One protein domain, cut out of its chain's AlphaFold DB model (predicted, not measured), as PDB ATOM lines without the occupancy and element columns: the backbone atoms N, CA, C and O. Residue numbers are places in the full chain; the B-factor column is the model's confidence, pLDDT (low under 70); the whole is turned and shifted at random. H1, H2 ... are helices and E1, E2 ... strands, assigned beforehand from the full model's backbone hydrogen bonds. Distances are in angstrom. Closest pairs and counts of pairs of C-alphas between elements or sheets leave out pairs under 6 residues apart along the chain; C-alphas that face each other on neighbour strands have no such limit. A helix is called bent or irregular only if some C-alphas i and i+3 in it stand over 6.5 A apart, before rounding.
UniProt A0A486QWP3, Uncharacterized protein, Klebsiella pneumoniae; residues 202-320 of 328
ATOM      1  N   HIS A 202      50.807   8.728  34.969       88.56
ATOM      2  CA  HIS A 202      50.481   7.360  35.328       88.56
ATOM      3  C   HIS A 202      49.414   7.354  36.415       88.56
ATOM      4  O   HIS A 202      49.374   8.242  37.265       88.56
ATOM      5  N   ALA A 203      48.578   6.325  36.400       90.00
ATOM      6  CA  ALA A 203      47.625   6.057  37.462       90.00
ATOM      7  C   ALA A 203      47.557   4.549  37.701       90.00
ATOM      8  O   ALA A 203      47.638   3.750  36.765       90.00
ATOM      9  N   VAL A 204      47.419   4.152  38.962       90.00
ATOM     10  CA  VAL A 204      47.318   2.747  39.361       90.00
ATOM     11  C   VAL A 204      46.049   2.573  40.177       90.00
ATOM     12  O   VAL A 204      45.865   3.223  41.202       90.00
ATOM     13  N   GLY A 205      45.182   1.688  39.704       89.69
ATOM     14  CA  GLY A 205      44.000   1.225  40.411       89.69
ATOM     15  C   GLY A 205      44.207  -0.143  41.048       89.69
ATOM     16  O   GLY A 205      45.301  -0.716  41.073       89.69
ATOM     17  N   VAL A 206      43.109  -0.687  41.549       90.25
ATOM     18  CA  VAL A 206      42.994  -2.058  42.034       90.25
ATOM     19  C   VAL A 206      43.089  -3.037  40.866       90.25
ATOM     20  O   VAL A 206      43.871  -3.980  40.939       90.25
ATOM     21  N   TYR A 207      42.346  -2.831  39.779       91.00
ATOM     22  CA  TYR A 207      42.269  -3.814  38.684       91.00
ATOM     23  C   TYR A 207      43.081  -3.425  37.457       91.00
ATOM     24  O   TYR A 207      43.457  -4.289  36.663       91.00
ATOM     25  N   SER A 208      43.374  -2.140  37.302       91.38
ATOM     26  CA  SER A 208      44.040  -1.606  36.124       91.38
ATOM     27  C   SER A 208      45.156  -0.636  36.486       91.38
ATOM     28  O   SER A 208      45.250  -0.127  37.600       91.38
ATOM     29  N   ARG A 209      46.041  -0.386  35.527       91.00
ATOM     30  CA  ARG A 209      46.986   0.728  35.545       91.00
ATOM     31  C   ARG A 209      47.011   1.385  34.179       91.00
ATOM     32  O   ARG A 209      46.820   0.710  33.166       91.00
ATOM     33  N   VAL A 210      47.291   2.675  34.167       91.19
ATOM     34  CA  VAL A 210      47.368   3.503  32.969       91.19
ATOM     35  C   VAL A 210      48.728   4.177  32.939       91.19
ATOM     36  O   VAL A 210      49.181   4.704  33.954       91.19
ATOM     37  N   ALA A 211      49.357   4.173  31.769       89.06
ATOM     38  CA  ALA A 211      50.523   4.988  31.470       89.06
ATOM     39  C   ALA A 211      50.241   5.817  30.213       89.06
ATOM     40  O   ALA A 211      49.801   5.277  29.195       89.06
ATOM     41  N   VAL A 212      50.493   7.120  30.304       88.62
ATOM     42  CA  VAL A 212      50.394   8.069  29.194       88.62
ATOM     43  C   VAL A 212      51.806   8.439  28.759       88.62
ATOM     44  O   VAL A 212      52.611   8.914  29.561       88.62
ATOM     45  N   PHE A 213      52.110   8.207  27.490       83.19
ATOM     46  CA  PHE A 213      53.400   8.468  26.870       83.19
ATOM     47  C   PHE A 213      53.283   9.650  25.917       83.19
ATOM     48  O   PHE A 213      52.311   9.758  25.165       83.19
ATOM     49  N   GLN A 214      54.302  10.502  25.906       73.69
ATOM     50  CA  GLN A 214      54.434  11.511  24.867       73.69
ATOM     51  C   GLN A 214      54.609  10.828  23.508       73.69
ATOM     52  O   GLN A 214      55.351   9.845  23.395       73.69
ATOM     53  N   ASP A 215      53.937  11.335  22.478       66.38
ATOM     54  CA  ASP A 215      54.164  10.850  21.123       66.38
ATOM     55  C   ASP A 215      55.556  11.251  20.609       66.38
ATOM     56  O   ASP A 215      56.036  12.365  20.833       66.38
ATOM     57  N   GLU A 216      56.209  10.345  19.878       60.41
ATOM     58  CA  GLU A 216      57.589  10.539  19.410       60.41
ATOM     59  C   GLU A 216      57.719  11.621  18.335       60.41
ATOM     60  O   GLU A 216      58.811  12.149  18.119       60.41
ATOM     61  N   SER A 217      56.613  11.974  17.670       62.19
ATOM     62  CA  SER A 217      56.590  13.048  16.674       62.19
ATOM     63  C   SER A 217      56.853  14.431  17.283       62.19
ATOM     64  O   SER A 217      57.130  15.379  16.547       62.19
ATOM     65  N   GLY A 218      56.747  14.569  18.614       55.97
ATOM     66  CA  GLY A 218      56.801  15.858  19.303       55.97
ATOM     67  C   GLY A 218      55.623  16.773  18.953       55.97
ATOM     68  O   GLY A 218      55.657  17.969  19.262       55.97
ATOM     69  N   GLN A 219      54.588  16.244  18.288       64.19
ATOM     70  CA  GLN A 219      53.388  16.998  17.972       64.19
ATOM     71  C   GLN A 219      52.661  17.328  19.275       64.19
ATOM     72  O   GLN A 219      52.185  16.451  19.996       64.19
ATOM     73  N   LYS A 220      52.593  18.625  19.583       67.31
ATOM     74  CA  LYS A 220      51.886  19.111  20.766       67.31
ATOM     75  C   LYS A 220      50.441  18.618  20.749       67.31
ATOM     76  O   LYS A 220      49.746  18.773  19.748       67.31
ATOM     77  N   GLY A 221      50.020  18.054  21.878       74.00
ATOM     78  CA  GLY A 221      48.667  17.550  22.074       74.00
ATOM     79  C   GLY A 221      48.409  16.162  21.499       74.00
ATOM     80  O   GLY A 221      47.251  15.811  21.324       74.00
ATOM     81  N   HIS A 222      49.442  15.370  21.205       85.44
ATOM     82  CA  HIS A 222      49.287  13.958  20.868       85.44
ATOM     83  C   HIS A 222      50.053  13.079  21.861       85.44
ATOM     84  O   HIS A 222      51.268  13.213  22.022       85.44
ATOM     85  N   SER A 223      49.335  12.170  22.515       87.19
ATOM     86  CA  SER A 223      49.883  11.225  23.488       87.19
ATOM     87  C   SER A 223      49.352   9.819  23.211       87.19
ATOM     88  O   SER A 223      48.245   9.640  22.701       87.19
ATOM     89  N   GLN A 224      50.138   8.806  23.562       87.69
ATOM     90  CA  GLN A 224      49.727   7.401  23.522       87.69
ATOM     91  C   GLN A 224      49.373   6.931  24.928       87.69
ATOM     92  O   GLN A 224      50.035   7.297  25.896       87.69
ATOM     93  N   VAL A 225      48.341   6.109  25.051       90.00
ATOM     94  CA  VAL A 225      47.841   5.608  26.328       90.00
ATOM     95  C   VAL A 225      47.840   4.088  26.298       90.00
ATOM     96  O   VAL A 225      47.216   3.469  25.435       90.00
ATOM     97  N   LEU A 226      48.494   3.491  27.291       90.31
ATOM     98  CA  LEU A 226      48.467   2.056  27.535       90.31
ATOM     99  C   LEU A 226      47.743   1.773  28.847       90.31
ATOM    100  O   LEU A 226      48.221   2.139  29.924       90.31
ATOM    101  N   LEU A 227      46.630   1.053  28.760       91.69
ATOM    102  CA  LEU A 227      45.990   0.430  29.908       91.69
ATOM    103  C   LEU A 227      46.473  -1.011  30.038       91.69
ATOM    104  O   LEU A 227      46.563  -1.752  29.060       91.69
ATOM    105  N   THR A 228      46.765  -1.431  31.262       90.12
ATOM    106  CA  THR A 228      47.142  -2.811  31.582       90.12
ATOM    107  C   THR A 228      46.318  -3.310  32.757       90.12
ATOM    108  O   THR A 228      46.233  -2.633  33.781       90.12
ATOM    109  N   LEU A 229      45.744  -4.504  32.629       90.19
ATOM    110  CA  LEU A 229      45.111  -5.205  33.737       90.19
ATOM    111  C   LEU A 229      46.174  -5.709  34.712       90.19
ATOM    112  O   LEU A 229      47.227  -6.214  34.320       90.19
ATOM    113  N   ARG A 230      45.875  -5.593  35.998       88.62
ATOM    114  CA  ARG A 230      46.696  -6.120  37.082       88.62
ATOM    115  C   ARG A 230      46.355  -7.588  37.284       88.62
ATOM    116  O   ARG A 230      45.381  -7.902  37.964       88.62
ATOM    117  N   THR A 231      47.131  -8.475  36.662       84.06
ATOM    118  CA  THR A 231      46.880  -9.926  36.644       84.06
ATOM    119  C   THR A 231      46.635 -10.495  38.038       84.06
ATOM    120  O   THR A 231      45.760 -11.342  38.202       84.06
ATOM    121  N   GLU A 232      47.337  -9.987  39.055       83.44
ATOM    122  CA  GLU A 232      47.162 -10.376  40.457       83.44
ATOM    123  C   GLU A 232      45.727 -10.199  40.986       83.44
ATOM    124  O   GLU A 232      45.329 -10.922  41.893       83.44
ATOM    125  N   ASN A 233      44.950  -9.285  40.398       87.31
ATOM    126  CA  ASN A 233      43.586  -8.952  40.806       87.31
ATOM    127  C   ASN A 233      42.536  -9.298  39.742       87.31
ATOM    128  O   ASN A 233      41.344  -9.305  40.045       87.31
ATOM    129  N   THR A 234      42.945  -9.584  38.503       88.06
ATOM    130  CA  THR A 234      42.025  -9.850  37.385       88.06
ATOM    131  C   THR A 234      41.971 -11.312  36.955       88.06
ATOM    132  O   THR A 234      41.002 -11.705  36.314       88.06
ATOM    133  N   GLN A 235      42.948 -12.145  37.336       86.25
ATOM    134  CA  GLN A 235      43.016 -13.549  36.905       86.25
ATOM    135  C   GLN A 235      41.788 -14.381  37.313       86.25
ATOM    136  O   GLN A 235      41.414 -15.310  36.602       86.25
ATOM    137  N   ALA A 236      41.175 -14.066  38.457       86.62
ATOM    138  CA  ALA A 236      40.019 -14.788  38.985       86.62
ATOM    139  C   ALA A 236      38.665 -14.234  38.499       86.62
ATOM    140  O   ALA A 236      37.625 -14.779  38.870       86.62
ATOM    141  N   LEU A 237      38.659 -13.153  37.711       88.94
ATOM    142  CA  LEU A 237      37.425 -12.540  37.224       88.94
ATOM    143  C   LEU A 237      36.823 -13.340  36.052       88.94
ATOM    144  O   LEU A 237      37.565 -13.981  35.301       88.94
ATOM    145  N   PRO A 238      35.486 -13.316  35.875       87.88
ATOM    146  CA  PRO A 238      34.831 -14.005  34.767       87.88
ATOM    147  C   PRO A 238      35.331 -13.550  33.390       87.88
ATOM    148  O   PRO A 238      35.676 -12.388  33.169       87.88
ATOM    149  N   ALA A 239      35.328 -14.477  32.429       83.38
ATOM    150  CA  ALA A 239      35.590 -14.142  31.036       83.38
ATOM    151  C   ALA A 239      34.484 -13.217  30.493       83.38
ATOM    152  O   ALA A 239      33.306 -13.441  30.759       83.38
ATOM    153  N   GLY A 240      34.869 -12.208  29.711       86.38
ATOM    154  CA  GLY A 240      33.947 -11.231  29.116       86.38
ATOM    155  C   GLY A 240      33.844  -9.905  29.873       86.38
ATOM    156  O   GLY A 240      33.527  -8.889  29.261       86.38
ATOM    157  N   GLU A 241      34.235  -9.860  31.151       88.88
ATOM    158  CA  GLU A 241      34.226  -8.625  31.964       88.88
ATOM    159  C   GLU A 241      35.173  -7.537  31.441       88.88
ATOM    160  O   GLU A 241      35.122  -6.392  31.881       88.88
ATOM    161  N   PHE A 242      36.049  -7.889  30.496       92.31
ATOM    162  CA  PHE A 242      37.009  -6.968  29.899       92.31
ATOM    163  C   PHE A 242      36.701  -6.599  28.441       92.31
ATOM    164  O   PHE A 242      37.502  -5.910  27.800       92.31
ATOM    165  N   ASP A 243      35.566  -7.055  27.902       91.19
ATOM    166  CA  ASP A 243      35.208  -6.893  26.488       91.19
ATOM    167  C   ASP A 243      34.570  -5.533  26.167       91.19
ATOM    168  O   ASP A 243      34.425  -5.176  24.988       91.19
ATOM    169  N   GLN A 244      34.178  -4.772  27.192       93.00
ATOM    170  CA  GLN A 244      33.446  -3.525  27.014       93.00
ATOM    171  C   GLN A 244      33.597  -2.579  28.215       93.00
ATOM    172  O   GLN A 244      33.124  -2.870  29.307       93.00
ATOM    173  N   PHE A 245      34.188  -1.410  27.973       94.50
ATOM    174  CA  PHE A 245      34.237  -0.265  28.887       94.50
ATOM    175  C   PHE A 245      33.869   1.016  28.137       94.50
ATOM    176  O   PHE A 245      34.154   1.146  26.944       94.50
ATOM    177  N   GLU A 246      33.254   1.972  28.826       93.31
ATOM    178  CA  GLU A 246      32.945   3.293  28.269       93.31
ATOM    179  C   GLU A 246      34.190   4.185  28.257       93.31
ATOM    180  O   GLU A 246      34.987   4.154  29.185       93.31
ATOM    181  N   LEU A 247      34.355   5.043  27.249       93.62
ATOM    182  CA  LEU A 247      35.406   6.063  27.313       93.62
ATOM    183  C   LEU A 247      35.027   7.128  28.358       93.62
ATOM    184  O   LEU A 247      33.928   7.684  28.271       93.62
ATOM    185  N   PRO A 248      35.898   7.445  29.334       93.81
ATOM    186  CA  PRO A 248      35.614   8.515  30.278       93.81
ATOM    187  C   PRO A 248      35.587   9.861  29.555       93.81
ATOM    188  O   PRO A 248      36.409  10.136  28.679       93.81
ATOM    189  N   PHE A 249      34.667  10.733  29.962       90.50
ATOM    190  CA  PHE A 249      34.693  12.119  29.516       90.50
ATOM    191  C   PHE A 249      35.907  12.825  30.127       90.50
ATOM    192  O   PHE A 249      35.981  12.986  31.344       90.50
ATOM    193  N   CYS A 250      36.838  13.241  29.269       92.75
ATOM    194  CA  CYS A 250      38.036  13.971  29.658       92.75
ATOM    195  C   CYS A 250      38.010  15.358  29.002       92.75
ATOM    196  O   CYS A 250      38.161  15.481  27.787       92.75
ATOM    197  N   ASN A 251      37.775  16.415  29.778       92.12
ATOM    198  CA  ASN A 251      37.612  17.761  29.242       92.12
ATOM    199  C   ASN A 251      38.888  18.246  28.540       92.12
ATOM    200  O   ASN A 251      39.972  18.250  29.127       92.12
ATOM    201  N   GLY A 252      38.742  18.677  27.287       90.75
ATOM    202  CA  GLY A 252      39.864  19.074  26.436       90.75
ATOM    203  C   GLY A 252      40.702  17.905  25.907       90.75
ATOM    204  O   GLY A 252      41.777  18.151  25.370       90.75
ATOM    205  N   HIS A 253      40.222  16.659  26.015       92.62
ATOM    206  CA  HIS A 253      40.887  15.473  25.468       92.62
ATOM    207  C   HIS A 253      39.937  14.608  24.648       92.62
ATOM    208  O   HIS A 253      38.785  14.386  25.018       92.62
ATOM    209  N   ILE A 254      40.441  14.071  23.541       92.94
ATOM    210  CA  ILE A 254      39.747  13.072  22.729       92.94
ATOM    211  C   ILE A 254      40.515  11.762  22.846       92.94
ATOM    212  O   ILE A 254      41.673  11.677  22.441       92.94
ATOM    213  N   LEU A 255      39.852  10.739  23.380       94.38
ATOM    214  CA  LEU A 255      40.392   9.389  23.494       94.38
ATOM    215  C   LEU A 255      39.892   8.534  22.330       94.38
ATOM    216  O   LEU A 255      38.689   8.469  22.074       94.38
ATOM    217  N   VAL A 256      40.810   7.872  21.630       93.31
ATOM    218  CA  VAL A 256      40.495   7.031  20.470       93.31
ATOM    219  C   VAL A 256      41.206   5.686  20.605       93.31
ATOM    220  O   VAL A 256      42.425   5.638  20.450       93.31
ATOM    221  N   PRO A 257      40.477   4.590  20.882       93.56
ATOM    222  CA  PRO A 257      41.041   3.246  20.911       93.56
ATOM    223  C   PRO A 257      41.720   2.871  19.600       93.56
ATOM    224  O   PRO A 257      41.179   3.115  18.518       93.56
ATOM    225  N   ASP A 258      42.872   2.216  19.706       89.56
ATOM    226  CA  ASP A 258      43.593   1.712  18.545       89.56
ATOM    227  C   ASP A 258      42.775   0.619  17.827       89.56
ATOM    228  O   ASP A 258      41.921  -0.046  18.440       89.56
ATOM    229  N   PRO A 259      43.032   0.368  16.528       88.06
ATOM    230  CA  PRO A 259      42.396  -0.726  15.803       88.06
ATOM    231  C   PRO A 259      42.481  -2.059  16.565       88.06
ATOM    232  O   PRO A 259      43.553  -2.494  16.975       88.06
ATOM    233  N   GLY A 260      41.330  -2.711  16.759       88.31
ATOM    234  CA  GLY A 260      41.207  -3.966  17.520       88.31
ATOM    235  C   GLY A 260      40.850  -3.802  19.005       88.31
ATOM    236  O   GLY A 260      40.335  -4.756  19.602       88.31
ATOM    237  N   TYR A 261      41.031  -2.603  19.570       93.62
ATOM    238  CA  TYR A 261      40.693  -2.276  20.961       93.62
ATOM    239  C   TYR A 261      39.367  -1.526  21.120       93.62
ATOM    240  O   TYR A 261      38.823  -1.485  22.219       93.62
ATOM    241  N   GLY A 262      38.797  -0.984  20.042       93.69
ATOM    242  CA  GLY A 262      37.460  -0.387  20.073       93.69
ATOM    243  C   GLY A 262      36.356  -1.411  20.373       93.69
ATOM    244  O   GLY A 262      36.389  -2.554  19.897       93.69
ATOM    245  N   SER A 263      35.351  -1.010  21.148       94.38
ATOM    246  CA  SER A 263      34.155  -1.813  21.429       94.38
ATOM    247  C   SER A 263      32.893  -0.969  21.268       94.38
ATOM    248  O   SER A 263      32.880   0.157  21.751       94.38
ATOM    249  N   PRO A 264      31.844  -1.441  20.570       91.50
ATOM    250  CA  PRO A 264      30.579  -0.715  20.532       91.50
ATOM    251  C   PRO A 264      29.963  -0.715  21.931       91.50
ATOM    252  O   PRO A 264      29.928  -1.765  22.567       91.50
ATOM    253  N   VAL A 265      29.459   0.425  22.399       90.38
ATOM    254  CA  VAL A 265      28.731   0.535  23.676       90.38
ATOM    255  C   VAL A 265      27.368   1.156  23.424       90.38
ATOM    256  O   VAL A 265      27.250   2.076  22.623       90.38
ATOM    257  N   VAL A 266      26.330   0.650  24.087       87.06
ATOM    258  CA  VAL A 266      25.002   1.271  24.069       87.06
ATOM    259  C   VAL A 266      24.823   2.009  25.383       87.06
ATOM    260  O   VAL A 266      24.746   1.386  26.438       87.06
ATOM    261  N   PHE A 267      24.773   3.335  25.317       82.69
ATOM    262  CA  PHE A 267      24.575   4.166  26.497       82.69
ATOM    263  C   PHE A 267      23.128   4.083  27.003       82.69
ATOM    264  O   PHE A 267      22.208   3.720  26.271       82.69
ATOM    265  N   HIS A 268      22.906   4.515  28.245       81.06
ATOM    266  CA  HIS A 268      21.597   4.533  28.912       81.06
ATOM    267  C   HIS A 268      20.486   5.273  28.139       81.06
ATOM    268  O   HIS A 268      19.303   5.034  28.365       81.06
ATOM    269  N   ASN A 269      20.849   6.171  27.221       86.56
ATOM    270  CA  ASN A 269      19.928   6.890  26.337       86.56
ATOM    271  C   ASN A 269      19.668   6.162  24.998       86.56
ATOM    272  O   ASN A 269      19.170   6.785  24.061       86.56
ATOM    273  N   ASN A 270      20.012   4.873  24.889       87.12
ATOM    274  CA  ASN A 270      19.940   4.053  23.671       87.12
ATOM    275  C   ASN A 270      20.771   4.580  22.486       87.12
ATOM    276  O   ASN A 270      20.512   4.219  21.337       87.12
ATOM    277  N   VAL A 271      21.782   5.414  22.739       89.62
ATOM    278  CA  VAL A 271      22.710   5.866  21.697       89.62
ATOM    279  C   VAL A 271      23.877   4.889  21.596       89.62
ATOM    280  O   VAL A 271      24.498   4.537  22.598       89.62
ATOM    281  N   LEU A 272      24.180   4.469  20.367       88.94
ATOM    282  CA  LEU A 272      25.377   3.693  20.065       88.94
ATOM    283  C   LEU A 272      26.605   4.608  20.109       88.94
ATOM    284  O   LEU A 272      26.657   5.626  19.420       88.94
ATOM    285  N   GLY A 273      27.596   4.214  20.894       89.12
ATOM    286  CA  GLY A 273      28.862   4.904  21.060       89.12
ATOM    287  C   GLY A 273      30.069   3.996  20.907       89.12
ATOM    288  O   GLY A 273      29.962   2.789  20.672       89.12
ATOM    289  N   LEU A 274      31.235   4.618  21.063       91.75
ATOM    290  CA  LEU A 274      32.522   3.945  21.086       91.75
ATOM    291  C   LEU A 274      33.013   3.836  22.528       91.75
ATOM    292  O   LEU A 274      33.143   4.832  23.235       91.75
ATOM    293  N   GLY A 275      33.303   2.613  22.930       94.62
ATOM    294  CA  GLY A 275      34.070   2.273  24.111       94.62
ATOM    295  C   GLY A 275      35.350   1.546  23.728       94.62
ATOM    296  O   GLY A 275      35.764   1.519  22.563       94.62
ATOM    297  N   PHE A 276      35.957   0.897  24.706       96.38
ATOM    298  CA  PHE A 276      37.179   0.128  24.526       96.38
ATOM    299  C   PHE A 276      37.081  -1.244  25.189       96.38
ATOM    300  O   PHE A 276      36.145  -1.536  25.931       96.38
ATOM    301  N   ARG A 277      38.038  -2.112  24.876       95.44
ATOM    302  CA  ARG A 277      38.160  -3.457  25.437       95.44
ATOM    303  C   ARG A 277      39.616  -3.811  25.674       95.44
ATOM    304  O   ARG A 277      40.498  -3.247  25.023       95.44
ATOM    305  N   PHE A 278      39.857  -4.800  26.522       93.62
ATOM    306  CA  PHE A 278      41.187  -5.371  26.687       93.62
ATOM    307  C   PHE A 278      41.378  -6.583  25.775       93.62
ATOM    308  O   PHE A 278      40.497  -7.427  25.613       93.62
ATOM    309  N   ARG A 279      42.569  -6.688  25.192       87.81
ATOM    310  CA  ARG A 279      43.073  -7.884  24.514       87.81
ATOM    311  C   ARG A 279      44.323  -8.327  25.250       87.81
ATOM    312  O   ARG A 279      45.212  -7.514  25.487       87.81
ATOM    313  N   GLU A 280      44.343  -9.592  25.663       84.12
ATOM    314  CA  GLU A 280      45.493 -10.192  26.357       84.12
ATOM    315  C   GLU A 280      45.963  -9.364  27.571       84.12
ATOM    316  O   GLU A 280      47.151  -9.232  27.853       84.12
ATOM    317  N   GLY A 281      45.007  -8.769  28.294       87.12
ATOM    318  CA  GLY A 281      45.278  -7.962  29.483       87.12
ATOM    319  C   GLY A 281      45.724  -6.523  29.218       87.12
ATOM    320  O   GLY A 281      46.062  -5.826  30.170       87.12
ATOM    321  N   THR A 282      45.698  -6.041  27.974       89.94
ATOM    322  CA  THR A 282      46.053  -4.649  27.637       89.94
ATOM    323  C   THR A 282      45.022  -3.959  26.757       89.94
ATOM    324  O   THR A 282      44.253  -4.622  26.069       89.94
ATOM    325  N   CYS A 283      45.000  -2.630  26.785       91.56
ATOM    326  CA  CYS A 283      44.251  -1.797  25.852       91.56
ATOM    327  C   CYS A 283      45.115  -0.602  25.441       91.56
ATOM    328  O   CYS A 283      45.720   0.037  26.303       91.56
ATOM    329  N   SER A 284      45.180  -0.312  24.144       90.38
ATOM    330  CA  SER A 284      45.951   0.807  23.601       90.38
ATOM    331  C   SER A 284      45.033   1.828  22.945       90.38
ATOM    332  O   SER A 284      44.055   1.458  22.286       90.38
ATOM    333  N   MET A 285      45.337   3.111  23.134       92.25
ATOM    334  CA  MET A 285      44.574   4.210  22.547       92.25
ATOM    335  C   MET A 285      45.418   5.473  22.378       92.25
ATOM    336  O   MET A 285      46.417   5.673  23.068       92.25
ATOM    337  N   HIS A 286      44.966   6.360  21.501       90.81
ATOM    338  CA  HIS A 286      45.497   7.708  21.353       90.81
ATOM    339  C   HIS A 286      44.712   8.704  22.212       90.81
ATOM    340  O   HIS A 286      43.490   8.605  22.342       90.81
ATOM    341  N   CYS A 287      45.420   9.681  22.774       91.50
ATOM    342  CA  CYS A 287      44.860  10.827  23.478       91.50
ATOM    343  C   CYS A 287      45.266  12.103  22.741       91.50
ATOM    344  O   CYS A 287      46.455  12.387  22.584       91.50
ATOM    345  N   TYR A 288      44.273  12.863  22.286       91.06
ATOM    346  CA  TYR A 288      44.474  14.139  21.613       91.06
ATOM    347  C   TYR A 288      44.038  15.282  22.520       91.06
ATOM    348  O   TYR A 288      42.851  15.407  22.821       91.06
ATOM    349  N   THR A 289      44.979  16.131  22.914       89.88
ATOM    350  CA  THR A 289      44.694  17.362  23.649       89.88
ATOM    351  C   THR A 289      44.172  18.418  22.683       89.88
ATOM    352  O   THR A 289      44.824  18.756  21.693       89.88
ATOM    353  N   VAL A 290      43.005  18.972  22.992       86.75
ATOM    354  CA  VAL A 290      42.358  20.043  22.235       86.75
ATOM    355  C   VAL A 290      42.362  21.312  23.078       86.75
ATOM    356  O   VAL A 290      41.767  21.365  24.154       86.75
ATOM    357  N   GLU A 291      43.019  22.353  22.572       81.75
ATOM    358  CA  GLU A 291      42.997  23.687  23.172       81.75
ATOM    359  C   GLU A 291      41.876  24.519  22.530       81.75
ATOM    360  O   GLU A 291      41.984  24.954  21.383       81.75
ATOM    361  N   ASP A 292      40.782  24.744  23.263       80.75
ATOM    362  CA  ASP A 292      39.685  25.618  22.836       80.75
ATOM    363  C   ASP A 292      39.110  26.378  24.036       80.75
ATOM    364  O   ASP A 292      38.669  25.782  25.020       80.75
ATOM    365  N   ALA A 293      39.073  27.711  23.945       81.12
ATOM    366  CA  ALA A 293      38.608  28.586  25.023       81.12
ATOM    367  C   ALA A 293      37.156  28.306  25.466       81.12
ATOM    368  O   ALA A 293      36.780  28.650  26.586       81.12
ATOM    369  N   ARG A 294      36.336  27.681  24.610       86.44
ATOM    370  CA  ARG A 294      34.941  27.322  24.909       86.44
ATOM    371  C   ARG A 294      34.815  26.100  25.816       86.44
ATOM    372  O   ARG A 294      33.768  25.929  26.429       86.44
ATOM    373  N   LEU A 295      35.846  25.257  25.890       80.69
ATOM    374  CA  LEU A 295      35.845  24.031  26.697       80.69
ATOM    375  C   LEU A 295      36.165  24.304  28.175       80.69
ATOM    376  O   LEU A 295      35.993  23.423  29.013       80.69
ATOM    377  N   GLY A 296      36.601  25.518  28.520       84.56
ATOM    378  CA  GLY A 296      37.106  25.820  29.858       84.56
ATOM    379  C   GLY A 296      38.484  25.187  30.105       84.56
ATOM    380  O   GLY A 296      39.212  24.922  29.151       84.56
ATOM    381  N   PRO A 297      38.883  24.979  31.373       87.12
ATOM    382  CA  PRO A 297      40.183  24.398  31.699       87.12
ATOM    383  C   PRO A 297      40.324  22.962  31.171       87.12
ATOM    384  O   PRO A 297      39.549  22.078  31.544       87.12
ATOM    385  N   THR A 298      41.326  22.732  30.321       88.75
ATOM    386  CA  THR A 298      41.721  21.393  29.866       88.75
ATOM    387  C   THR A 298      42.282  20.596  31.038       88.75
ATOM    388  O   THR A 298      43.129  21.100  31.778       88.75
ATOM    389  N   GLN A 299      41.824  19.355  31.202       91.69
ATOM    390  CA  GLN A 299      42.363  18.461  32.226       91.69
ATOM    391  C   GLN A 299      43.839  18.146  31.956       91.69
ATOM    392  O   GLN A 299      44.317  18.171  30.824       91.69
ATOM    393  N   THR A 300      44.592  17.842  32.997       91.69
ATOM    394  CA  THR A 300      45.966  17.350  32.895       91.69
ATOM    395  C   THR A 300      45.983  15.890  32.441       91.69
ATOM    396  O   THR A 300      45.019  15.153  32.634       91.69
ATOM    397  N   LEU A 301      47.105  15.425  31.883       91.00
ATOM    398  CA  LEU A 301      47.257  14.005  31.532       91.00
ATOM    399  C   LEU A 301      47.181  13.082  32.762       91.00
ATOM    400  O   LEU A 301      46.777  11.929  32.632       91.00
ATOM    401  N   THR A 302      47.515  13.588  33.954       92.31
ATOM    402  CA  THR A 302      47.318  12.874  35.225       92.31
ATOM    403  C   THR A 302      45.838  12.652  35.510       92.31
ATOM    404  O   THR A 302      45.437  11.519  35.757       92.31
ATOM    405  N   GLU A 303      45.009  13.689  35.381       94.62
ATOM    406  CA  GLU A 303      43.555  13.567  35.551       94.62
ATOM    407  C   GLU A 303      42.935  12.634  34.497       94.62
ATOM    408  O   GLU A 303      42.034  11.860  34.815       94.62
ATOM    409  N   VAL A 304      43.449  12.642  33.260       94.50
ATOM    410  CA  VAL A 304      43.048  11.678  32.218       94.50
ATOM    411  C   VAL A 304      43.394  10.243  32.633       94.50
ATOM    412  O   VAL A 304      42.553   9.348  32.526       94.50
ATOM    413  N   ALA A 305      44.613  10.007  33.132       94.38
ATOM    414  CA  ALA A 305      45.045   8.686  33.582       94.38
ATOM    415  C   ALA A 305      44.192   8.172  34.756       94.38
ATOM    416  O   ALA A 305      43.769   7.013  34.754       94.38
ATOM    417  N   GLU A 306      43.889   9.035  35.727       95.81
ATOM    418  CA  GLU A 306      43.020   8.721  36.866       95.81
ATOM    419  C   GLU A 306      41.581   8.420  36.429       95.81
ATOM    420  O   GLU A 306      40.985   7.448  36.900       95.81
ATOM    421  N   ALA A 307      41.033   9.198  35.491       96.56
ATOM    422  CA  ALA A 307      39.696   8.975  34.948       96.56
ATOM    423  C   ALA A 307      39.591   7.619  34.233       96.56
ATOM    424  O   ALA A 307      38.607   6.900  34.417       96.56
ATOM    425  N   LEU A 308      40.618   7.236  33.468       96.50
ATOM    426  CA  LEU A 308      40.700   5.935  32.800       96.50
ATOM    427  C   LEU A 308      40.766   4.773  33.795       96.50
ATOM    428  O   LEU A 308      39.996   3.820  33.660       96.50
ATOM    429  N   VAL A 309      41.624   4.860  34.816       95.31
ATOM    430  CA  VAL A 309      41.676   3.852  35.888       95.31
ATOM    431  C   VAL A 309      40.324   3.742  36.583       95.31
ATOM    432  O   VAL A 309      39.797   2.643  36.736       95.31
ATOM    433  N   SER A 310      39.733   4.869  36.982       95.19
ATOM    434  CA  SER A 310      38.448   4.873  37.679       95.19
ATOM    435  C   SER A 310      37.332   4.274  36.823       95.19
ATOM    436  O   SER A 310      36.448   3.616  37.369       95.19
ATOM    437  N   ASN A 311      37.355   4.491  35.506       94.69
ATOM    438  CA  ASN A 311      36.363   3.945  34.585       94.69
ATOM    439  C   ASN A 311      36.447   2.413  34.488       94.69
ATOM    440  O   ASN A 311      35.414   1.751  34.509       94.69
ATOM    441  N   VAL A 312      37.658   1.848  34.467       94.56
ATOM    442  CA  VAL A 312      37.857   0.388  34.457       94.56
ATOM    443  C   VAL A 312      37.548  -0.226  35.822       94.56
ATOM    444  O   VAL A 312      36.891  -1.260  35.916       94.56
ATOM    445  N   ASP A 313      37.992   0.408  36.903       93.38
ATOM    446  CA  ASP A 313      37.896  -0.160  38.245       93.38
ATOM    447  C   ASP A 313      36.491  -0.064  38.854       93.38
ATOM    448  O   ASP A 313      36.102  -0.928  39.643       93.38
ATOM    449  N   ALA A 314      35.718   0.977  38.528       92.50
ATOM    450  CA  ALA A 314      34.372   1.173  39.066       92.50
ATOM    451  C   ALA A 314      33.413  -0.010  38.810       92.50
ATOM    452  O   ALA A 314      32.840  -0.491  39.792       92.50
ATOM    453  N   PRO A 315      33.237  -0.513  37.570       90.31
ATOM    454  CA  PRO A 315      32.365  -1.658  37.312       90.31
ATOM    455  C   PRO A 315      32.900  -2.948  37.948       90.31
ATOM    456  O   PRO A 315      32.124  -3.757  38.453       90.31
ATOM    457  N   LEU A 316      34.225  -3.113  38.015       90.88
ATOM    458  CA  LEU A 316      34.852  -4.313  38.576       90.88
ATOM    459  C   LEU A 316      34.830  -4.353  40.111       90.88
ATOM    460  O   LEU A 316      34.994  -5.416  40.709       90.88
ATOM    461  N   ARG A 317      34.575  -3.221  40.777       86.69
ATOM    462  CA  ARG A 317      34.559  -3.109  42.245       86.69
ATOM    463  C   ARG A 317      33.584  -4.075  42.919       86.69
ATOM    464  O   ARG A 317      33.834  -4.482  44.051       86.69
ATOM    465  N   ALA A 318      32.505  -4.464  42.240       85.56
ATOM    466  CA  ALA A 318      31.550  -5.441  42.759       85.56
ATOM    467  C   ALA A 318      32.209  -6.799  43.077       85.56
ATOM    468  O   ALA A 318      31.820  -7.459  44.042       85.56
ATOM    469  N   TYR A 319      33.250  -7.184  42.334       86.12
ATOM    470  CA  TYR A 319      33.975  -8.437  42.551       86.12
ATOM    471  C   TYR A 319      34.874  -8.413  43.785       86.12
ATOM    472  O   TYR A 319      35.147  -9.468  44.349       86.12
ATOM    473  N   ALA A 320      35.288  -7.238  44.269       82.12
ATOM    474  CA  ALA A 320      36.117  -7.130  45.472       82.12
ATOM    475  C   ALA A 320      35.409  -7.656  46.738       82.12
ATOM    476  O   ALA A 320      36.065  -7.955  47.734       82.12
TER     477      ALA A 320
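This is residues 202 to 320 of the 328 residues of an uncharacterized protein of Klebsiella pneumoniae (UniProt A0A486QWP3). A twisted sheet of five strands curls round the long helix H2, which covers one of its faces, and a separate small hairpin, E5 and E6, points away from the sheet. Residues 235 to 252, with no named element, run between H1 and E4 and pair with E6 at residues 245 to 246. The printed part has 119 residues with two named helices and seven named strands, in the order E1 E2 E3 H1 E4 E5 E6 E7 H2; the sheet, E1 - E2 - E3 - E7 - E4, is antiparallel. The class is mixed, and the whole is compact, with a radius of gyration of the C-alphas of 14.4 A and spans of 44 by 34 by 25 A.

E1, residues 202 to 204, and E2, residues 208 to 214, form a hairpin, with N 203 and O 210 within hydrogen-bond range at 3.0 A. E3, residues 222 to 229, extends this to a meander, each strand the antiparallel neighbour of the one before; N 211 and O 226 are 3.0 A apart. H1, residues 231 to 234, is not on the sheet. E3, H1 and E4, residues 253 to 257, make a split strand-helix-strand unit, its strands running the same way with E7, residues 282 to 289, between them; its crossover is right-handed. Across the neighbour strands E3 and E7, N 225 and O 285 are within hydrogen-bond range at 2.8 A, and across E7 and E4, N 256 and O 286 are within hydrogen-bond range at 2.9 A. In the hairpin of E5, residues 262 to 266, and E6, residues 272 to 276, N 265 and O 273 are 3.0 A apart. H2, residues 301 to 320, is on the five-stranded sheet, in two layers, helix on one face; its closest C-alphas to E1 are Ala 305 and Ala 203, 5.3 A. H2 has 11 of 16 O i to N i+4 pairs within range; H1 is too short for one.

E1 begins at C-alpha 202 (50.481, 7.360, 35.328). E3 is 23.5 A long, E7 22.4 A and E2 20.2 A. H2, 27.7 A, has a kink of 47 degrees near residue 314, is only just irregular, with C-alphas 315 and 318 6.7 A apart, and ends at C-alpha 320 (36.117, -7.130, 45.472).

The farthest C-alphas, Ala 236 and Ala 293, are 45.6 A apart. The printed part has no cut; the links H1 to E4 and E7 to H2 are long. Residues 215 to 220 are under pLDDT 70.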